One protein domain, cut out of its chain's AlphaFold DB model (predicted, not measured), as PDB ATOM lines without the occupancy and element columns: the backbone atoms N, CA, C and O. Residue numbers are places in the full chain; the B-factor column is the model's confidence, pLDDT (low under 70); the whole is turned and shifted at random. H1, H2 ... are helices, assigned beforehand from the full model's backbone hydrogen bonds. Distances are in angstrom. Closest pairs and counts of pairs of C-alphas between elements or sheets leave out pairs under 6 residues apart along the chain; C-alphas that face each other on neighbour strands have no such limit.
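Overview. This is residues 6 to 162 of the 169 residues of an uncharacterized protein of Streptomyces sp. CB02056 (UniProt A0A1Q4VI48). Helix H8 forms the core, and five helices pack round it at mostly crossed angles: the hairpin of H1 and H2, then H3, H4 and the long H6. The first part of H6 reaches away from this core with short H5 packed across it, while H7 crosses H3. The 157 printed residues have eight named helices, H1 to H8 in chain order, and no named strand; the class is all helix. The whole is compact, with a radius of gyration of the C-alphas of 15.7 A and spans of 43 by 42 by 27 A.

Arrangement. The longest helix, H6, residues 101 to 127, touches H8, residues 148 to 161, with residues 110 to 118 alone; their closest C-alphas, of Cys 114 and Val 154, are 5.5 A apart, at a steep tilt of 57 degrees, the same way. H8 is the hub, touching five helices. H5, residues 88 to 94, touches H6 about perpendicular at 77 degrees, closest at the C-alphas of Pro 88 and Ala 104, 4.8 A. H4, residues 71 to 82, touches H6 at a steep tilt of 64 degrees, opposite ways, closest at the C-alphas of Ser 75 and Val 119, 5.9 A. H3, residues 41 to 62, touches H8 at a shallow tilt of 24 degrees, the same way, closest at the C-alphas of Ala 59 and Leu 161, 5.1 A. H7, residues 135 to 144, touches H3 about perpendicular at 87 degrees, closest at the C-alphas of Gly 49 and Val 138, 4.7 A. H1, residues 6 to 21, and H2, residues 24 to 31, form a helical hairpin, closest at the C-alphas of Ala 18 and Leu 27, 5.0 A. H1 touches H8 about perpendicular at 82 degrees, closest at the C-alphas of Val 16 and Gly 159, 4.4 A. H5 and H8 are apart. Every O i to N i+4 pair is within hydrogen-bond range in H1, H2, H4, H5, H6, H7 and H8, and 17 of 18 are in H3.

Along the chain. H6 measures 39.3 A from C-alpha 101 at (-10.374, 47.200, 94.809) to C-alpha 127 at (6.979, 19.632, 116.823). H3 measures 32.1 A, H1 22.7 A and H8 20.1 A. H1 begins at C-alpha 6, (-15.959, 8.953, 116.184).

Size, cuts and confidence. The C-alphas of Gly 97 and Asn 130, the two farthest apart, are 46.9 A from each other. The printed part has no cut and no long link. Residues 37 to 42 stand free, of which 41 and 42 belong to H3. Mean pLDDT of the printed part is 86.4; residues 35 to 39 and 129 to 131 are under 70.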
ATOM      1  N   ALA A   6     -15.318   9.382 117.424       85.69
ATOM      2  CA  ALA A   6     -15.959   8.953 116.184       85.69
ATOM      3  C   ALA A   6     -16.610  10.133 115.444       85.69
ATOM      4  O   ALA A   6     -16.465  10.256 114.225       85.69
ATOM      5  N   ALA A   7     -17.275  11.029 116.180       85.94
ATOM      6  CA  ALA A   7     -17.848  12.251 115.624       85.94
ATOM      7  C   ALA A   7     -16.766  13.173 115.045       85.94
ATOM      8  O   ALA A   7     -16.918  13.680 113.932       85.94
ATOM      9  N   LEU A   8     -15.654  13.340 115.761       87.56
ATOM     10  CA  LEU A   8     -14.514  14.126 115.302       87.56
ATOM     11  C   LEU A   8     -13.887  13.543 114.027       87.56
ATOM     12  O   LEU A   8     -13.703  14.269 113.053       87.56
ATOM     13  N   ASP A   9     -13.604  12.238 113.992       88.62
ATOM     14  CA  ASP A   9     -13.026  11.585 112.810       88.62
ATOM     15  C   ASP A   9     -13.976  11.672 111.598       88.62
ATOM     16  O   ASP A   9     -13.530  11.818 110.455       88.62
ATOM     17  N   SER A  10     -15.292  11.609 111.830       90.19
ATOM     18  CA  SER A  10     -16.305  11.820 110.790       90.19
ATOM     19  C   SER A  10     -16.300  13.261 110.273       90.19
ATOM     20  O   SER A  10     -16.318  13.472 109.058       90.19
ATOM     21  N   ALA A  11     -16.233  14.247 111.169       90.94
ATOM     22  CA  ALA A  11     -16.178  15.661 110.809       90.94
ATOM     23  C   ALA A  11     -14.901  15.995 110.028       90.94
ATOM     24  O   ALA A  11     -14.974  16.628 108.980       90.94
ATOM     25  N   MET A  12     -13.742  15.487 110.460       92.44
ATOM     26  CA  MET A  12     -12.484  15.640 109.725       92.44
ATOM     27  C   MET A  12     -12.605  15.107 108.295       92.44
ATOM     28  O   MET A  12     -12.255  15.810 107.352       92.44
ATOM     29  N   LYS A  13     -13.153  13.898 108.105       92.00
ATOM     30  CA  LYS A  13     -13.377  13.338 106.761       92.00
ATOM     31  C   LYS A  13     -14.303  14.220 105.926       92.00
ATOM     32  O   LYS A  13     -13.994  14.479 104.766       92.00
ATOM     33  N   ALA A  14     -15.409  14.684 106.504       91.75
ATOM     34  CA  ALA A  14     -16.363  15.549 105.816       91.75
ATOM     35  C   ALA A  14     -15.728  16.886 105.401       91.75
ATOM     36  O   ALA A  14     -15.906  17.311 104.261       91.75
ATOM     37  N   VAL A  15     -14.929  17.500 106.281       94.00
ATOM     38  CA  VAL A  15     -14.173  18.722 105.981       94.00
ATOM     39  C   VAL A  15     -13.214  18.485 104.826       94.00
ATOM     40  O   VAL A  15     -13.215  19.270 103.884       94.00
ATOM     41  N   VAL A  16     -12.424  17.407 104.860       92.94
ATOM     42  CA  VAL A  16     -11.462  17.123 103.785       92.94
ATOM     43  C   VAL A  16     -12.181  16.933 102.451       92.94
ATOM     44  O   VAL A  16     -11.768  17.527 101.457       92.94
ATOM     45  N   VAL A  17     -13.277  16.167 102.416       92.75
ATOM     46  CA  VAL A  17     -14.076  15.982 101.192       92.75
ATOM     47  C   VAL A  17     -14.613  17.320 100.680       92.75
ATOM     48  O   VAL A  17     -14.409  17.650  99.512       92.75
ATOM     49  N   ALA A  18     -15.258  18.107 101.543       91.94
ATOM     50  CA  ALA A  18     -15.861  19.380 101.156       91.94
ATOM     51  C   ALA A  18     -14.818  20.409 100.694       91.94
ATOM     52  O   ALA A  18     -15.031  21.113  99.708       91.94
ATOM     53  N   ALA A  19     -13.668  20.466 101.368       91.88
ATOM     54  CA  ALA A  19     -12.597  21.401 101.049       91.88
ATOM     55  C   ALA A  19     -11.942  21.104  99.688       91.88
ATOM     56  O   ALA A  19     -11.557  22.040  98.985       91.88
ATOM     57  N   HIS A  20     -11.852  19.827  99.296       88.56
ATOM     58  CA  HIS A  20     -11.368  19.412  97.974       88.56
ATOM     59  C   HIS A  20     -12.417  19.572  96.866       88.56
ATOM     60  O   HIS A  20     -12.054  19.820  95.719       88.56
ATOM     61  N   ALA A  21     -13.705  19.437  97.194       88.38
ATOM     62  CA  ALA A  21     -14.804  19.681  96.258       88.38
ATOM     63  C   ALA A  21     -15.094  21.178  96.033       88.38
ATOM     64  O   ALA A  21     -15.901  21.512  95.171       88.38
ATOM     65  N   ASP A  22     -14.451  22.054  96.813       83.31
ATOM     66  CA  ASP A  22     -14.692  23.498  96.850       83.31
ATOM     67  C   ASP A  22     -16.177  23.846  97.057       83.31
ATOM     68  O   ASP A  22     -16.713  24.755  96.430       83.31
ATOM     69  N   ASP A  23     -16.851  23.093  97.939       87.31
ATOM     70  CA  ASP A  23     -18.260  23.281  98.302       87.31
ATOM     71  C   ASP A  23     -18.363  24.021  99.652       87.31
ATOM     72  O   ASP A  23     -18.219  23.402 100.715       87.31
ATOM     73  N   PRO A  24     -18.630  25.344  99.660       86.12
ATOM     74  CA  PRO A  24     -18.664  26.128 100.891       86.12
ATOM     75  C   PRO A  24     -19.833  25.750 101.806       86.12
ATOM     76  O   PRO A  24     -19.731  25.906 103.023       86.12
ATOM     77  N   ALA A  25     -20.943  25.263 101.242       87.38
ATOM     78  CA  ALA A  25     -22.112  24.868 102.017       87.38
ATOM     79  C   ALA A  25     -21.851  23.538 102.728       87.38
ATOM     80  O   ALA A  25     -22.074  23.440 103.937       87.38
ATOM     81  N   ALA A  26     -21.311  22.547 102.013       88.31
ATOM     82  CA  ALA A  26     -20.885  21.289 102.620       88.31
ATOM     83  C   ALA A  26     -19.774  21.511 103.652       88.31
ATOM     84  O   ALA A  26     -19.807  20.895 104.715       88.31
ATOM     85  N   LEU A  27     -18.835  22.425 103.385       88.94
ATOM     86  CA  LEU A  27     -17.779  22.767 104.334       88.94
ATOM     87  C   LEU A  27     -18.361  23.384 105.607       88.94
ATOM     88  O   LEU A  27     -18.002  22.957 106.702       88.94
ATOM     89  N   TYR A  28     -19.280  24.345 105.479       87.69
ATOM     90  CA  TYR A  28     -19.963  24.928 106.631       87.69
ATOM     91  C   TYR A  28     -20.661  23.848 107.463       87.69
ATOM     92  O   TYR A  28     -20.485  23.806 108.675       87.69
ATOM     93  N   GLN A  29     -21.394  22.934 106.823       87.50
ATOM     94  CA  GLN A  29     -22.053  21.830 107.528       87.50
ATOM     95  C   GLN A  29     -21.050  20.885 108.201       87.50
ATOM     96  O   GLN A  29     -21.265  20.478 109.338       87.50
ATOM     97  N   ALA A  30     -19.935  20.574 107.536       88.06
ATOM     98  CA  ALA A  30     -18.912  19.672 108.054       88.06
ATOM     99  C   ALA A  30     -18.195  20.214 109.299       88.06
ATOM    100  O   ALA A  30     -17.735  19.428 110.128       88.06
ATOM    101  N   VAL A  31     -18.085  21.540 109.437       87.38
ATOM    102  CA  VAL A  31     -17.447  22.156 110.606       87.38
ATOM    103  C   VAL A  31     -18.399  22.352 111.786       87.38
ATOM    104  O   VAL A  31     -17.925  22.550 112.904       87.38
ATOM    105  N   MET A  32     -19.717  22.311 111.575       85.56
ATOM    106  CA  MET A  32     -20.683  22.448 112.666       85.56
ATOM    107  C   MET A  32     -20.655  21.216 113.587       85.56
ATOM    108  O   MET A  32     -20.427  20.099 113.119       85.56
ATOM    109  N   PRO A  33     -20.904  21.387 114.899       80.56
ATOM    110  CA  PRO A  33     -21.036  20.252 115.801       80.56
ATOM    111  C   PRO A  33     -22.253  19.379 115.422       80.56
ATOM    112  O   PRO A  33     -23.248  19.906 114.917       80.56
ATOM    113  N   PRO A  34     -22.233  18.061 115.714       71.94
ATOM    114  CA  PRO A  34     -23.286  17.120 115.305       71.94
ATOM    115  C   PRO A  34     -24.705  17.449 115.808       71.94
ATOM    116  O   PRO A  34     -25.680  17.009 115.207       71.94
ATOM    117  N   ALA A  35     -24.839  18.211 116.900       65.62
ATOM    118  CA  ALA A  35     -26.114  18.605 117.512       65.62
ATOM    119  C   ALA A  35     -26.524  20.046 117.129       65.62
ATOM    120  O   ALA A  35     -26.777  20.889 117.992       65.62
ATOM    121  N   GLY A  36     -26.521  20.339 115.825       58.41
ATOM    122  CA  GLY A  36     -26.688  21.680 115.254       58.41
ATOM    123  C   GLY A  36     -27.820  22.539 115.851       58.41
ATOM    124  O   GLY A  36     -28.876  22.047 116.232       58.41
ATOM    125  N   THR A  37     -27.554  23.848 115.897       54.62
ATOM    126  CA  THR A  37     -28.353  24.994 116.395       54.62
ATOM    127  C   THR A  37     -28.564  25.157 117.904       54.62
ATOM    128  O   THR A  37     -28.477  26.295 118.359       54.62
ATOM    129  N   ASP A  38     -28.722  24.087 118.690       64.06
ATOM    130  CA  ASP A  38     -29.014  24.200 120.140       64.06
ATOM    131  C   ASP A  38     -27.804  23.925 121.055       64.06
ATOM    132  O   ASP A  38     -27.918  23.880 122.281       64.06
ATOM    133  N   THR A  39     -26.619  23.748 120.468       67.06
ATOM    134  CA  THR A  39     -25.378  23.537 121.222       67.06
ATOM    135  C   THR A  39     -24.935  24.845 121.906       67.06
ATOM    136  O   THR A  39     -24.821  25.872 121.227       67.06
ATOM    137  N   PRO A  40     -24.632  24.851 123.220       73.62
ATOM    138  CA  PRO A  40     -24.135  26.032 123.922       73.62
ATOM    139  C   PRO A  40     -22.896  26.660 123.247       73.62
ATOM    140  O   PRO A  40     -22.009  25.929 122.801       73.62
ATOM    141  N   PRO A  41     -22.740  28.001 123.233       76.12
ATOM    142  CA  PRO A  41     -21.621  28.670 122.551       76.12
ATOM    143  C   PRO A  41     -20.218  28.206 122.978       76.12
ATOM    144  O   PRO A  41     -19.290  28.183 122.166       76.12
ATOM    145  N   ALA A  42     -20.055  27.823 124.247       77.00
ATOM    146  CA  ALA A  42     -18.795  27.293 124.767       77.00
ATOM    147  C   ALA A  42     -18.446  25.929 124.147       77.00
ATOM    148  O   ALA A  42     -17.300  25.693 123.774       77.00
ATOM    149  N   GLU A  43     -19.439  25.059 123.964       79.25
ATOM    150  CA  GLU A  43     -19.261  23.740 123.350       79.25
ATOM    151  C   GLU A  43     -18.978  23.855 121.851       79.25
ATOM    152  O   GLU A  43     -18.095  23.172 121.333       79.25
ATOM    153  N   VAL A  44     -19.646  24.790 121.168       80.31
ATOM    154  CA  VAL A  44     -19.350  25.139 119.771       80.31
ATOM    155  C   VAL A  44     -17.898  25.608 119.621       80.31
ATOM    156  O   VAL A  44     -17.194  25.204 118.696       80.31
ATOM    157  N   THR A  45     -17.425  26.447 120.543       79.62
ATOM    158  CA  THR A  45     -16.053  26.970 120.521       79.62
ATOM    159  C   THR A  45     -15.028  25.861 120.756       79.62
ATOM    160  O   THR A  45     -14.114  25.703 119.946       79.62
ATOM    161  N   ALA A  46     -15.229  25.032 121.783       83.62
ATOM    162  CA  ALA A  46     -14.364  23.888 122.070       83.62
ATOM    163  C   ALA A  46     -14.312  22.879 120.907       83.62
ATOM    164  O   ALA A  46     -13.242  22.355 120.580       83.62
ATOM    165  N   TRP A  47     -15.448  22.645 120.242       87.06
ATOM    166  CA  TRP A  47     -15.531  21.817 119.040       87.06
ATOM    167  C   TRP A  47     -14.650  22.359 117.911       87.06
ATOM    168  O   TRP A  47     -13.824  21.619 117.372       87.06
ATOM    169  N   PHE A  48     -14.767  23.651 117.588       86.38
ATOM    170  CA  PHE A  48     -13.954  24.260 116.532       86.38
ATOM    171  C   PHE A  48     -12.459  24.192 116.828       86.38
ATOM    172  O   PHE A  48     -11.691  23.827 115.938       86.38
ATOM    173  N   GLY A  49     -12.040  24.519 118.055       87.12
ATOM    174  CA  GLY A  49     -10.627  24.449 118.425       87.12
ATOM    175  C   GLY A  49     -10.081  23.024 118.323       87.12
ATOM    176  O   GLY A  49      -9.022  22.810 117.736       87.12
ATOM    177  N   THR A  50     -10.846  22.032 118.782       89.00
ATOM    178  CA  THR A  50     -10.458  20.614 118.690       89.00
ATOM    179  C   THR A  50     -10.345  20.142 117.239       89.00
ATOM    180  O   THR A  50      -9.356  19.508 116.868       89.00
ATOM    181  N   LEU A  51     -11.330  20.475 116.396       90.38
ATOM    182  CA  LEU A  51     -11.325  20.123 114.975       90.38
ATOM    183  C   LEU A  51     -10.128  20.745 114.242       90.38
ATOM    184  O   LEU A  51      -9.455  20.065 113.467       90.38
ATOM    185  N   LEU A  52      -9.837  22.017 114.523       90.38
ATOM    186  CA  LEU A  52      -8.715  22.754 113.943       90.38
ATOM    187  C   LEU A  52      -7.363  22.124 114.306       90.38
ATOM    188  O   LEU A  52      -6.554  21.883 113.409       90.38
ATOM    189  N   ILE A  53      -7.133  21.793 115.581       89.56
ATOM    190  CA  ILE A  53      -5.876  21.164 116.027       89.56
ATOM    191  C   ILE A  53      -5.698  19.793 115.368       89.56
ATOM    192  O   ILE A  53      -4.625  19.483 114.855       89.56
ATOM    193  N   HIS A  54      -6.749  18.974 115.314       90.00
ATOM    194  CA  HIS A  54      -6.641  17.648 114.707       90.00
ATOM    195  C   HIS A  54      -6.428  17.681 113.190       90.00
ATOM    196  O   HIS A  54      -5.696  16.839 112.663       90.00
ATOM    197  N   LEU A  55      -7.012  18.649 112.482       91.31
ATOM    198  CA  LEU A  55      -6.710  18.862 111.067       91.31
ATOM    199  C   LEU A  55      -5.268  19.337 110.862       91.31
ATOM    200  O   LEU A  55      -4.617  18.861 109.936       91.31
ATOM    201  N   ALA A  56      -4.747  20.196 111.742       91.12
ATOM    202  CA  ALA A  56      -3.348  20.619 111.713       91.12
ATOM    203  C   ALA A  56      -2.379  19.454 111.936       91.12
ATOM    204  O   ALA A  56      -1.449  19.284 111.152       91.12
ATOM    205  N   LEU A  57      -2.637  18.605 112.932       89.19
ATOM    206  CA  LEU A  57      -1.860  17.385 113.160       89.19
ATOM    207  C   LEU A  57      -1.904  16.468 111.931       89.19
ATOM    208  O   LEU A  57      -0.867  16.009 111.461       89.19
ATOM    209  N   SER A  58      -3.093  16.256 111.362       89.75
ATOM    210  CA  SER A  58      -3.273  15.436 110.160       89.75
ATOM    211  C   SER A  58      -2.488  15.983 108.958       89.75
ATOM    212  O   SER A  58      -1.720  15.252 108.334       89.75
ATOM    213  N   ALA A  59      -2.599  17.281 108.673       91.38
ATOM    214  CA  ALA A  59      -1.865  17.941 107.594       91.38
ATOM    215  C   ALA A  59      -0.342  17.996 107.842       91.38
ATOM    216  O   ALA A  59       0.451  17.902 106.908       91.38
ATOM    217  N   ALA A  60       0.108  18.076 109.097       89.88
ATOM    218  CA  ALA A  60       1.532  17.980 109.411       89.88
ATOM    219  C   ALA A  60       2.104  16.614 108.993       89.88
ATOM    220  O   ALA A  60       3.203  16.558 108.435       89.88
ATOM    221  N   THR A  61       1.345  15.523 109.169       87.50
ATOM    222  CA  THR A  61       1.796  14.178 108.763       87.50
ATOM    223  C   THR A  61       1.952  14.001 107.249       87.50
ATOM    224  O   THR A  61       2.802  13.218 106.822       87.50
ATOM    225  N   THR A  62       1.195  14.732 106.422       87.06
ATOM    226  CA  THR A  62       1.292  14.652 104.952       87.06
ATOM    227  C   THR A  62       2.440  15.476 104.382       87.06
ATOM    228  O   THR A  62       2.955  15.136 103.317       87.06
ATOM    229  N   SER A  63       2.881  16.518 105.093       85.81
ATOM    230  CA  SER A  63       3.913  17.449 104.618       85.81
ATOM    231  C   SER A  63       5.283  16.809 104.360       85.81
ATOM    232  O   SER A  63       6.059  17.326 103.560       85.81
ATOM    233  N   LYS A  64       5.600  15.688 105.032       83.06
ATOM    234  CA  LYS A  64       6.938  15.054 105.053       83.06
ATOM    235  C   LYS A  64       8.073  15.997 105.497       83.06
ATOM    236  O   LYS A  64       9.241  15.663 105.310       83.06
ATOM    237  N   LEU A  65       7.747  17.151 106.082       88.81
ATOM    238  CA  LEU A  65       8.725  18.110 106.581       88.81
ATOM    239  C   LEU A  65       9.366  17.607 107.879       88.81
ATOM    240  O   LEU A  65       8.744  16.915 108.687       88.81
ATOM    241  N   GLU A  66      10.628  17.972 108.084       88.44
ATOM    242  CA  GLU A  66      11.359  17.622 109.298       88.44
ATOM    243  C   GLU A  66      10.855  18.415 110.510       88.44
ATOM    244  O   GLU A  66      10.391  19.559 110.406       88.44
ATOM    245  N   ARG A  67      10.990  17.816 111.700       86.44
ATOM    246  CA  ARG A  67      10.685  18.512 112.954       86.44
ATOM    247  C   ARG A  67      11.611  19.711 113.123       86.44
ATOM    248  O   ARG A  67      12.817  19.600 112.930       86.44
ATOM    249  N   GLY A  68      11.047  20.843 113.534       83.38
ATOM    250  CA  GLY A  68      11.813  22.074 113.732       83.38
ATOM    251  C   GLY A  68      12.210  22.788 112.436       83.38
ATOM    252  O   GLY A  68      13.020  23.712 112.493       83.38
ATOM    253  N   CYS A  69      11.643  22.403 111.285       89.50
ATOM    254  CA  CYS A  69      11.869  23.117 110.033       89.50
ATOM    255  C   CYS A  69      11.490  24.614 110.143       89.50
ATOM    256  O   CYS A  69      10.612  25.005 110.935       89.50
ATOM    257  N   PRO A  70      12.176  25.481 109.375       92.75
ATOM    258  CA  PRO A  70      11.930  26.915 109.414       92.75
ATOM    259  C   PRO A  70      10.525  27.245 108.897       92.75
ATOM    260  O   PRO A  70       9.941  26.506 108.099       92.75
ATOM    261  N   ARG A  71       9.980  28.382 109.342       93.81
ATOM    262  CA  ARG A  71       8.631  28.837 108.962       93.81
ATOM    263  C   ARG A  71       8.486  28.936 107.444       93.81
ATOM    264  O   ARG A  71       7.454  28.576 106.889       93.81
ATOM    265  N   GLU A  72       9.544  29.387 106.792       94.25
ATOM    266  CA  GLU A  72       9.641  29.600 105.355       94.25
ATOM    267  C   GLU A  72       9.511  28.285 104.578       94.25
ATOM    268  O   GLU A  72       8.894  28.273 103.518       94.25
ATOM    269  N   ALA A  73      10.018  27.169 105.119       94.44
ATOM    270  CA  ALA A  73       9.872  25.855 104.493       94.44
ATOM    271  C   ALA A  73       8.419  25.364 104.545       94.44
ATOM    272  O   ALA A  73       7.899  24.866 103.549       94.44
ATOM    273  N   VAL A  74       7.739  25.562 105.679       94.50
ATOM    274  CA  VAL A  74       6.311  25.234 105.812       94.50
ATOM    275  C   VAL A  74       5.466  26.119 104.899       94.50
ATOM    276  O   VAL A  74       4.608  25.615 104.184       94.50
ATOM    277  N   SER A  75       5.736  27.425 104.881       94.31
ATOM    278  CA  SER A  75       5.066  28.381 103.993       94.31
ATOM    279  C   SER A  75       5.258  28.018 102.515       94.31
ATOM    280  O   SER A  75       4.289  27.988 101.758       94.31
ATOM    281  N   GLY A  76       6.481  27.640 102.121       93.62
ATOM    282  CA  GLY A  76       6.786  27.145 100.778       93.62
ATOM    283  C   GLY A  76       5.980  25.898 100.414       93.62
ATOM    284  O   GLY A  76       5.322  25.884  99.379       93.62
ATOM    285  N   TRP A  77       5.945  24.895 101.296       94.19
ATOM    286  CA  TRP A  77       5.159  23.675 101.087       94.19
ATOM    287  C   TRP A  77       3.650  23.944 100.952       94.19
ATOM    288  O   TRP A  77       2.992  23.380 100.072       94.19
ATOM    289  N   ILE A  78       3.087  24.825 101.789       94.12
ATOM    290  CA  ILE A  78       1.675  25.221 101.668       94.12
ATOM    291  C   ILE A  78       1.441  25.909 100.320       94.12
ATOM    292  O   ILE A  78       0.470  25.580  99.641       94.12
ATOM    293  N   GLY A  79       2.339  26.803  99.901       91.88
ATOM    294  CA  GLY A  79       2.267  27.472  98.601       91.88
ATOM    295  C   GLY A  79       2.366  26.511  97.411       91.88
ATOM    296  O   GLY A  79       1.667  26.696  96.418       91.88
ATOM    297  N   GLU A  80       3.183  25.462  97.507       92.19
ATOM    298  CA  GLU A  80       3.270  24.402  96.493       92.19
ATOM    299  C   GLU A  80       1.989  23.560  96.424       92.19
ATOM    300  O   GLU A  80       1.576  23.151  95.339       92.19
ATOM    301  N   THR A  81       1.344  23.323  97.569       91.94
ATOM    302  CA  THR A  81       0.178  22.430  97.669       91.94
ATOM    303  C   THR A  81      -1.140  23.141  97.356       91.94
ATOM    304  O   THR A  81      -1.982  22.603  96.639       91.94
ATOM    305  N   LEU A  82      -1.342  24.348  97.890       91.31
ATOM    306  CA  LEU A  82      -2.584  25.121  97.750       91.31
ATOM    307  C   LEU A  82      -2.502  26.210  96.675       91.31
ATOM    308  O   LEU A  82      -3.519  26.816  96.335       91.31
ATOM    309  N   GLY A  83      -1.306  26.469  96.152       89.19
ATOM    310  CA  GLY A  83      -1.022  27.639  95.336       89.19
ATOM    311  C   GLY A  83      -0.632  28.861  96.179       89.19
ATOM    312  O   GLY A  83      -0.794  28.885  97.404       89.19
ATOM    313  N   PRO A  84      -0.096  29.905  95.527       85.12
ATOM    314  CA  PRO A  84       0.331  31.116  96.212       85.12
ATOM    315  C   PRO A  84      -0.866  31.879  96.808       85.12
ATOM    316  O   PRO A  84      -1.985  31.770  96.297       85.12
ATOM    317  N   PRO A  85      -0.643  32.723  97.833       86.56
ATOM    318  CA  PRO A  85      -1.671  33.626  98.330       86.56
ATOM    319  C   PRO A  85      -2.272  34.484  97.202       86.56
ATOM    320  O   PRO A  85      -1.535  34.993  96.348       86.56
ATOM    321  N   PRO A  86      -3.602  34.675  97.178       89.56
ATOM    322  CA  PRO A  86      -4.254  35.451  96.146       89.56
ATOM    323  C   PRO A  86      -3.856  36.921  96.272       89.56
ATOM    324  O   PRO A  86      -3.815  37.496  97.359       89.56
ATOM    325  N   THR A  87      -3.593  37.556  95.134       91.44
ATOM    326  CA  THR A  87      -3.368  39.002  95.084       91.44
ATOM    327  C   THR A  87      -4.694  39.732  94.865       91.44
ATOM    328  O   THR A  87      -5.618  39.165  94.267       91.44
ATOM    329  N   PRO A  88      -4.799  41.022  95.233       91.88
ATOM    330  CA  PRO A  88      -5.990  41.812  94.925       91.88
ATOM    331  C   PRO A  88      -6.321  41.849  93.424       91.88
ATOM    332  O   PRO A  88      -7.475  42.028  93.046       91.88
ATOM    333  N   ALA A  89      -5.318  41.702  92.549       90.44
ATOM    334  CA  ALA A  89      -5.527  41.611  91.107       90.44
ATOM    335  C   ALA A  89      -6.177  40.280  90.697       90.44
ATOM    336  O   ALA A  89      -7.103  40.299  89.893       90.44
ATOM    337  N   LEU A  90      -5.738  39.158  91.277       91.31
ATOM    338  CA  LEU A  90      -6.309  37.835  91.007       91.31
ATOM    339  C   LEU A  90      -7.756  37.729  91.500       91.31
ATOM    340  O   LEU A  90      -8.614  37.265  90.754       91.31
ATOM    341  N   LEU A  91      -8.045  38.221  92.709       89.31
ATOM    342  CA  LEU A  91      -9.407  38.204  93.260       89.31
ATOM    343  C   LEU A  91     -10.371  39.037  92.415       89.31
ATOM    344  O   LEU A  91     -11.453  38.574  92.065       89.31
ATOM    345  N   ARG A  92      -9.953  40.244  92.017       89.56
ATOM    346  CA  ARG A  92     -10.761  41.093  91.138       89.56
ATOM    347  C   ARG A  92     -10.939  40.486  89.751       89.56
ATOM    348  O   ARG A  92     -11.995  40.642  89.165       89.56
ATOM    349  N   ALA A  93      -9.917  39.827  89.205       88.81
ATOM    350  CA  ALA A  93     -10.028  39.175  87.903       88.81
ATOM    351  C   ALA A  93     -11.033  38.011  87.923       88.81
ATOM    352  O   ALA A  93     -11.710  37.790  86.921       88.81
ATOM    353  N   ALA A  94     -11.147  37.300  89.050       88.00
ATOM    354  CA  ALA A  94     -12.103  36.211  89.227       88.00
ATOM    355  C   ALA A  94     -13.557  36.700  89.345       88.00
ATOM    356  O   ALA A  94     -14.456  36.034  88.834       88.00
ATOM    357  N   ASP A  95     -13.793  37.859  89.972       87.81
ATOM    358  CA  ASP A  95     -15.135  38.452  90.077       87.81
ATOM    359  C   ASP A  95     -15.127  39.991  89.926       87.81
ATOM    360  O   ASP A  95     -15.262  40.732  90.908       87.81
ATOM    361  N   PRO A  96     -14.975  40.507  88.688       83.56
ATOM    362  CA  PRO A  96     -14.813  41.944  88.451       83.56
ATOM    363  C   PRO A  96     -16.064  42.773  88.753       83.56
ATOM    364  O   PRO A  96     -15.965  43.986  88.931       83.56
ATOM    365  N   GLY A  97     -17.244  42.142  88.728       85.12
ATOM    366  CA  GLY A  97     -18.537  42.812  88.885       85.12
ATOM    367  C   GLY A  97     -19.043  42.854  90.325       85.12
ATOM    368  O   GLY A  97     -19.928  43.656  90.624       85.12
ATOM    369  N   ARG A  98     -18.503  42.003  91.202       86.38
ATOM    370  CA  ARG A  98     -18.930  41.889  92.602       86.38
ATOM    371  C   ARG A  98     -17.943  42.494  93.588       86.38
ATOM    372  O   ARG A  98     -18.387  42.951  94.632       86.38
ATOM    373  N   ILE A  99     -16.647  42.474  93.270       85.00
ATOM    374  CA  ILE A  99     -15.578  42.844  94.202       85.00
ATOM    375  C   ILE A  99     -14.864  44.105  93.707       85.00
ATOM    376  O   ILE A  99     -14.251  44.113  92.634       85.00
ATOM    377  N   ASP A 100     -14.879  45.168  94.513       91.44
ATOM    378  CA  ASP A 100     -14.091  46.373  94.237       91.44
ATOM    379  C   ASP A 100     -12.616  46.239  94.685       91.44
ATOM    380  O   ASP A 100     -12.170  45.219  95.213       91.44
ATOM    381  N   HIS A 101     -11.790  47.261  94.433       89.00
ATOM    382  CA  HIS A 101     -10.374  47.200  94.809       89.00
ATOM    383  C   HIS A 101     -10.154  47.098  96.325       89.00
ATOM    384  O   HIS A 101      -9.254  46.369  96.743       89.00
ATOM    385  N   ALA A 102     -10.937  47.810  97.137       92.12
ATOM    386  CA  ALA A 102     -10.772  47.823  98.587       92.12
ATOM    387  C   ALA A 102     -11.208  46.486  99.199       92.12
ATOM    388  O   ALA A 102     -10.486  45.929 100.030       92.12
ATOM    389  N   GLU A 103     -12.323  45.928  98.729       90.94
ATOM    390  CA  GLU A 103     -12.781  44.597  99.120       90.94
ATOM    391  C   GLU A 103     -11.760  43.521  98.722       90.94
ATOM    392  O   GLU A 103     -11.406  42.679  99.547       90.94
ATOM    393  N   ALA A 104     -11.195  43.593  97.509       91.00
ATOM    394  CA  ALA A 104     -10.151  42.664  97.073       91.00
ATOM    395  C   ALA A 104      -8.883  42.750  97.940       91.00
ATOM    396  O   ALA A 104      -8.262  41.727  98.229       91.00
ATOM    397  N   VAL A 105      -8.484  43.956  98.360       93.25
ATOM    398  CA  VAL A 105      -7.345  44.151  99.272       93.25
ATOM    399  C   VAL A 105      -7.640  43.560 100.647       93.25
ATOM    400  O   VAL A 105      -6.796  42.840 101.180       93.25
ATOM    401  N   SER A 106      -8.833  43.805 101.196       91.75
ATOM    402  CA  SER A 106      -9.230  43.234 102.487       91.75
ATOM    403  C   SER A 106      -9.255  41.708 102.432       91.75
ATOM    404  O   SER A 106      -8.642  41.056 103.271       91.75
ATOM    405  N   ALA A 107      -9.888  41.132 101.408       89.56
ATOM    406  CA  ALA A 107      -9.989  39.686 101.251       89.56
ATOM    407  C   ALA A 107      -8.613  39.018 101.085       89.56
ATOM    408  O   ALA A 107      -8.359  37.972 101.684       89.56
ATOM    409  N   ALA A 108      -7.698  39.631 100.325       91.25
ATOM    410  CA  ALA A 108      -6.325  39.140 100.191       91.25
ATOM    411  C   ALA A 108      -5.550  39.208 101.521       91.25
ATOM    412  O   ALA A 108      -4.796  38.286 101.850       91.25
ATOM    413  N   ALA A 109      -5.739  40.274 102.305       91.19
ATOM    414  CA  ALA A 109      -5.115  40.420 103.618       91.19
ATOM    415  C   ALA A 109      -5.653  39.393 104.629       91.19
ATOM    416  O   ALA A 109      -4.870  38.790 105.368       91.19
ATOM    417  N   ASP A 110      -6.964  39.151 104.632       90.38
ATOM    418  CA  ASP A 110      -7.598  38.147 105.489       90.38
ATOM    419  C   ASP A 110      -7.135  36.733 105.123       90.38
ATOM    420  O   ASP A 110      -6.766  35.957 106.009       90.38
ATOM    421  N   TYR A 111      -7.049  36.419 103.825       90.69
ATOM    422  CA  TYR A 111      -6.468  35.158 103.363       90.69
ATOM    423  C   TYR A 111      -5.019  35.012 103.825       90.69
ATOM    424  O   TYR A 111      -4.648  33.967 104.350       90.69
ATOM    425  N   SER A 112      -4.201  36.055 103.663       91.44
ATOM    426  CA  SER A 112      -2.788  36.025 104.062       91.44
ATOM    427  C   SER A 112      -2.641  35.770 105.561       91.44
ATOM    428  O   SER A 112      -1.802  34.977 105.976       91.44
ATOM    429  N   ARG A 113      -3.510  36.363 106.387       91.12
ATOM    430  CA  ARG A 113      -3.547  36.086 107.828       91.12
ATOM    431  C   ARG A 113      -3.918  34.632 108.127       91.12
ATOM    432  O   ARG A 113      -3.277  34.011 108.970       91.12
ATOM    433  N   CYS A 114      -4.916  34.083 107.430       92.56
ATOM    434  CA  CYS A 114      -5.301  32.675 107.569       92.56
ATOM    435  C   CYS A 114      -4.169  31.733 107.137       92.56
ATOM    436  O   CYS A 114      -3.922  30.728 107.801       92.56
ATOM    437  N   HIS A 115      -3.458  32.076 106.062       93.44
ATOM    438  CA  HIS A 115      -2.302  31.333 105.572       93.44
ATOM    439  C   HIS A 115      -1.180  31.305 106.614       93.44
ATOM    440  O   HIS A 115      -0.736  30.232 107.010       93.44
ATOM    441  N   GLU A 116      -0.770  32.471 107.122       92.38
ATOM    442  CA  GLU A 116       0.267  32.562 108.153       92.38
ATOM    443  C   GLU A 116      -0.119  31.806 109.426       92.38
ATOM    444  O   GLU A 116       0.703  31.109 110.019       92.38
ATOM    445  N   TYR A 117      -1.386  31.869 109.818       92.56
ATOM    446  CA  TYR A 117      -1.859  31.099 110.957       92.56
ATOM    447  C   TYR A 117      -1.836  29.585 110.695       92.56
ATOM    448  O   TYR A 117      -1.446  28.807 111.561       92.56
ATOM    449  N   THR A 118      -2.184  29.158 109.479       93.69
ATOM    450  CA  THR A 118      -2.080  27.754 109.052       93.69
ATOM    451  C   THR A 118      -0.630  27.269 109.114       93.69
ATOM    452  O   THR A 118      -0.377  26.181 109.627       93.69
ATOM    453  N   VAL A 119       0.333  28.091 108.679       93.88
ATOM    454  CA  VAL A 119       1.771  27.803 108.823       93.88
ATOM    455  C   VAL A 119       2.135  27.540 110.286       93.88
ATOM    456  O   VAL A 119       2.803  26.549 110.583       93.88
ATOM    457  N   ASP A 120       1.684  28.391 111.210       91.69
ATOM    458  CA  ASP A 120       1.959  28.224 112.643       91.69
ATOM    459  C   ASP A 120       1.382  26.928 113.214       91.69
ATOM    460  O   ASP A 120       2.072  26.210 113.939       91.69
ATOM    461  N   LEU A 121       0.150  26.588 112.840       90.75
ATOM    462  CA  LEU A 121      -0.502  25.354 113.277       90.75
ATOM    463  C   LEU A 121       0.228  24.099 112.791       90.75
ATOM    464  O   LEU A 121       0.432  23.162 113.563       90.75
ATOM    465  N   ILE A 122       0.662  24.083 111.530       91.31
ATOM    466  CA  ILE A 122       1.429  22.959 110.981       91.31
ATOM    467  C   ILE A 122       2.767  22.818 111.706       91.31
ATOM    468  O   ILE A 122       3.177  21.703 112.019       91.31
ATOM    469  N   ARG A 123       3.438  23.929 112.035       90.88
ATOM    470  CA  ARG A 123       4.699  23.891 112.795       90.88
ATOM    471  C   ARG A 123       4.526  23.299 114.188       90.88
ATOM    472  O   ARG A 123       5.379  22.512 114.598       90.88
ATOM    473  N   LEU A 124       3.443  23.643 114.885       84.12
ATOM    474  CA  LEU A 124       3.095  23.017 116.163       84.12
ATOM    475  C   LEU A 124       2.900  21.506 115.984       84.12
ATOM    476  O   LEU A 124       3.545  20.718 116.671       84.12
ATOM    477  N   GLY A 125       2.120  21.096 114.978       83.50
ATOM    478  CA  GLY A 125       1.914  19.677 114.682       83.50
ATOM    479  C   GLY A 125       3.190  18.924 114.281       83.50
ATOM    480  O   GLY A 125       3.327  17.741 114.578       83.50
ATOM    481  N   LEU A 126       4.160  19.591 113.652       84.62
ATOM    482  CA  LEU A 126       5.468  19.005 113.341       84.62
ATOM    483  C   LEU A 126       6.361  18.856 114.580       84.62
ATOM    484  O   LEU A 126       7.166  17.924 114.639       84.62
ATOM    485  N   ALA A 127       6.249  19.750 115.563       82.38
ATOM    486  CA  ALA A 127       6.979  19.632 116.823       82.38
ATOM    487  C   ALA A 127       6.416  18.491 117.689       82.38
ATOM    488  O   ALA A 127       7.182  17.676 118.212       82.38
ATOM    489  N   GLU A 128       5.086  18.393 117.766       74.62
ATOM    490  CA  GLU A 128       4.354  17.539 118.711       74.62
ATOM    491  C   GLU A 128       3.266  16.689 118.007       74.62
ATOM    492  O   GLU A 128       2.079  16.784 118.310       74.62
ATOM    493  N   PRO A 129       3.634  15.790 117.070       66.12
ATOM    494  CA  PRO A 129       2.672  15.118 116.181       66.12
ATOM    495  C   PRO A 129       1.727  14.123 116.869       66.12
ATOM    496  O   PRO A 129       0.749  13.688 116.266       66.12
ATOM    497  N   ASN A 130       2.033  13.732 118.108       67.88
ATOM    498  CA  ASN A 130       1.263  12.756 118.883       67.88
ATOM    499  C   ASN A 130       0.637  13.371 120.143       67.88
ATOM    500  O   ASN A 130       0.106  12.630 120.973       67.88
ATOM    501  N   GLU A 131       0.744  14.687 120.323       69.69
ATOM    502  CA  GLU A 131       0.167  15.364 121.477       69.69
ATOM    503  C   GLU A 131      -1.350  15.438 121.319       69.69
ATOM    504  O   GLU A 131      -1.881  15.865 120.290       69.69
ATOM    505  N   ALA A 132      -2.064  14.946 122.331       70.00
ATOM    506  CA  ALA A 132      -3.500  15.136 122.388       70.00
ATOM    507  C   ALA A 132      -3.772  16.627 122.643       70.00
ATOM    508  O   ALA A 132      -3.105  17.204 123.500       70.00
ATOM    509  N   PRO A 133      -4.753  17.244 121.960       72.06
ATOM    510  CA  PRO A 133      -5.121  18.621 122.250       72.06
ATOM    511  C   PRO A 133      -5.543  18.746 123.713       72.06
ATOM    512  O   PRO A 133      -6.469  18.056 124.148       72.06
ATOM    513  N   ASP A 134      -4.881  19.622 124.465       79.25
ATOM    514  CA  ASP A 134      -5.330  20.004 125.798       79.25
ATOM    515  C   ASP A 134      -6.275  21.219 125.737       79.25
ATOM    516  O   ASP A 134      -6.398  21.906 124.716       79.25
ATOM    517  N   GLU A 135      -6.980  21.491 126.838       77.88
ATOM    518  CA  GLU A 135      -7.944  22.601 126.901       77.88
ATOM    519  C   GLU A 135      -7.276  23.969 126.675       77.88
ATOM    520  O   GLU A 135      -7.875  24.859 126.074       77.88
ATOM    521  N   ARG A 136      -6.009  24.136 127.081       80.19
ATOM    522  CA  ARG A 136      -5.281  25.406 126.935       80.19
ATOM    523  C   ARG A 136      -4.927  25.692 125.479       80.19
ATOM    524  O   ARG A 136      -5.038  26.839 125.044       80.19
ATOM    525  N   GLY A 137      -4.521  24.670 124.731       78.94
ATOM    526  CA  GLY A 137      -4.280  24.747 123.297       78.94
ATOM    527  C   GLY A 137      -5.567  25.066 122.545       78.94
ATOM    528  O   GLY A 137      -5.589  25.983 121.722       78.94
ATOM    529  N   VAL A 138      -6.668  24.387 122.885       80.19
ATOM    530  CA  VAL A 138      -7.998  24.667 122.315       80.19
ATOM    531  C   VAL A 138      -8.391  26.131 122.533       80.19
ATOM    532  O   VAL A 138      -8.727  26.816 121.563       80.19
ATOM    533  N   ASP A 139      -8.277  26.643 123.758       80.88
ATOM    534  CA  ASP A 139      -8.619  28.031 124.087       80.88
ATOM    535  C   ASP A 139      -7.725  29.045 123.361       80.88
ATOM    536  O   ASP A 139      -8.223  30.028 122.801       80.88
ATOM    537  N   ALA A 140      -6.412  28.801 123.315       80.38
ATOM    538  CA  ALA A 140      -5.463  29.670 122.620       80.38
ATOM    539  C   ALA A 140      -5.776  29.766 121.118       80.38
ATOM    540  O   ALA A 140      -5.770  30.863 120.544       80.38
ATOM    541  N   HIS A 141      -6.109  28.641 120.481       82.19
ATOM    542  CA  HIS A 141      -6.463  28.624 119.065       82.19
ATOM    543  C   HIS A 141      -7.822  29.276 118.791       82.19
ATOM    544  O   HIS A 141      -7.967  30.014 117.811       82.19
ATOM    545  N   CYS A 142      -8.796  29.096 119.685       77.75
ATOM    546  CA  CYS A 142     -10.085  29.785 119.597       77.75
ATOM    547  C   CYS A 142      -9.940  31.306 119.739       77.75
ATOM    548  O   CYS A 142     -10.556  32.054 118.979       77.75
ATOM    549  N   ALA A 143      -9.099  31.772 120.668       79.19
ATOM    550  CA  ALA A 143      -8.830  33.194 120.861       79.19
ATOM    551  C   ALA A 143      -8.146  33.821 119.635       79.19
ATOM    552  O   ALA A 143      -8.531  34.905 119.192       79.19
ATOM    553  N   ALA A 144      -7.174  33.117 119.047       72.69
ATOM    554  CA  ALA A 144      -6.494  33.556 117.828       72.69
ATOM    555  C   ALA A 144      -7.424  33.589 116.602       72.69
ATOM    556  O   ALA A 144      -7.218  34.383 115.686       72.69
ATOM    557  N   THR A 145      -8.475  32.767 116.601       74.06
ATOM    558  CA  THR A 145      -9.470  32.684 115.526       74.06
ATOM    559  C   THR A 145     -10.843  33.175 115.980       74.06
ATOM    560  O   THR A 145     -11.855  32.550 115.703       74.06
ATOM    561  N   ASN A 146     -10.939  34.306 116.686       74.31
ATOM    562  CA  ASN A 146     -12.221  34.731 117.268       74.31
ATOM    563  C   ASN A 146     -13.343  34.971 116.225       74.31
ATOM    564  O   ASN A 146     -14.523  34.835 116.533       74.31
ATOM    565  N   ASP A 147     -12.981  35.249 114.972       82.25
ATOM    566  CA  ASP A 147     -13.915  35.384 113.858       82.25
ATOM    567  C   ASP A 147     -14.279  34.029 113.213       82.25
ATOM    568  O   ASP A 147     -13.420  33.238 112.814       82.25
ATOM    569  N   SER A 148     -15.583  33.777 113.066       78.44
ATOM    570  CA  SER A 148     -16.123  32.529 112.504       78.44
ATOM    571  C   SER A 148     -15.688  32.273 111.056       78.44
ATOM    572  O   SER A 148     -15.398  31.131 110.692       78.44
ATOM    573  N   ARG A 149     -15.570  33.324 110.236       83.12
ATOM    574  CA  ARG A 149     -15.127  33.207 108.840       83.12
ATOM    575  C   ARG A 149     -13.652  32.815 108.765       83.12
ATOM    576  O   ARG A 149     -13.287  31.955 107.962       83.12
ATOM    577  N   THR A 150     -12.826  33.388 109.634       85.38
ATOM    578  CA  THR A 150     -11.408  33.048 109.792       85.38
ATOM    579  C   THR A 150     -11.243  31.583 110.205       85.38
ATOM    580  O   THR A 150     -10.484  30.865 109.557       85.38
ATOM    581  N   ARG A 151     -12.009  31.095 111.199       86.12
ATOM    582  CA  ARG A 151     -11.998  29.667 111.598       86.12
ATOM    583  C   ARG A 151     -12.283  28.747 110.421       86.12
ATOM    584  O   ARG A 151     -11.509  27.832 110.161       86.12
ATOM    585  N   ILE A 152     -13.376  29.006 109.705       88.38
ATOM    586  CA  ILE A 152     -13.798  28.181 108.568       88.38
ATOM    587  C   ILE A 152     -12.733  28.199 107.470       88.38
ATOM    588  O   ILE A 152     -12.423  27.152 106.912       88.38
ATOM    589  N   THR A 153     -12.132  29.359 107.196       91.00
ATOM    590  CA  THR A 153     -11.089  29.501 106.169       91.00
ATOM    591  C   THR A 153      -9.834  28.699 106.522       91.00
ATOM    592  O   THR A 153      -9.333  27.952 105.684       91.00
ATOM    593  N   VAL A 154      -9.355  28.793 107.766       93.25
ATOM    594  CA  VAL A 154      -8.202  28.012 108.251       93.25
ATOM    595  C   VAL A 154      -8.512  26.514 108.224       93.25
ATOM    596  O   VAL A 154      -7.708  25.726 107.734       93.25
ATOM    597  N   ILE A 155      -9.703  26.113 108.676       93.19
ATOM    598  CA  ILE A 155     -10.154  24.717 108.617       93.19
ATOM    599  C   ILE A 155     -10.207  24.211 107.167       93.19
ATOM    600  O   ILE A 155      -9.786  23.087 106.905       93.19
ATOM    601  N   ALA A 156     -10.653  25.037 106.216       93.19
ATOM    602  CA  ALA A 156     -10.651  24.698 104.794       93.19
ATOM    603  C   ALA A 156      -9.228  24.470 104.264       93.19
ATOM    604  O   ALA A 156      -8.978  23.475 103.587       93.19
ATOM    605  N   MET A 157      -8.294  25.374 104.585       94.81
ATOM    606  CA  MET A 157      -6.885  25.255 104.192       94.81
ATOM    607  C   MET A 157      -6.277  23.964 104.739       94.81
ATOM    608  O   MET A 157      -5.732  23.172 103.976       94.81
ATOM    609  N   LEU A 158      -6.446  23.705 106.038       94.75
ATOM    610  CA  LEU A 158      -5.979  22.473 106.670       94.75
ATOM    611  C   LEU A 158      -6.643  21.228 106.070       94.75
ATOM    612  O   LEU A 158      -5.972  20.226 105.849       94.75
ATOM    613  N   GLY A 159      -7.935  21.299 105.749       93.69
ATOM    614  CA  GLY A 159      -8.670  20.231 105.074       93.69
ATOM    615  C   GLY A 159      -8.108  19.889 103.692       93.69
ATOM    616  O   GLY A 159      -8.069  18.715 103.339       93.69
ATOM    617  N   ARG A 160      -7.631  20.879 102.928       93.75
ATOM    618  CA  ARG A 160      -6.966  20.659 101.627       93.75
ATOM    619  C   ARG A 160      -5.538  20.122 101.757       93.75
ATOM    620  O   ARG A 160      -5.057  19.454 100.854       93.75
ATOM    621  N   LEU A 161      -4.860  20.422 102.863       93.62
ATOM    622  CA  LEU A 161      -3.510  19.922 103.155       93.62
ATOM    623  C   LEU A 161      -3.521  18.504 103.759       93.62
ATOM    624  O   LEU A 161      -2.539  17.764 103.665       93.62
ATOM    625  N   ALA A 162      -4.623  18.134 104.407       91.06
ATOM    626  CA  ALA A 162      -4.851  16.826 105.003       91.06
ATOM    627  C   ALA A 162      -5.040  15.728 103.932       91.06
ATOM    628  O   ALA A 162      -5.420  16.014 102.794       91.06
TER     629      ALA A 162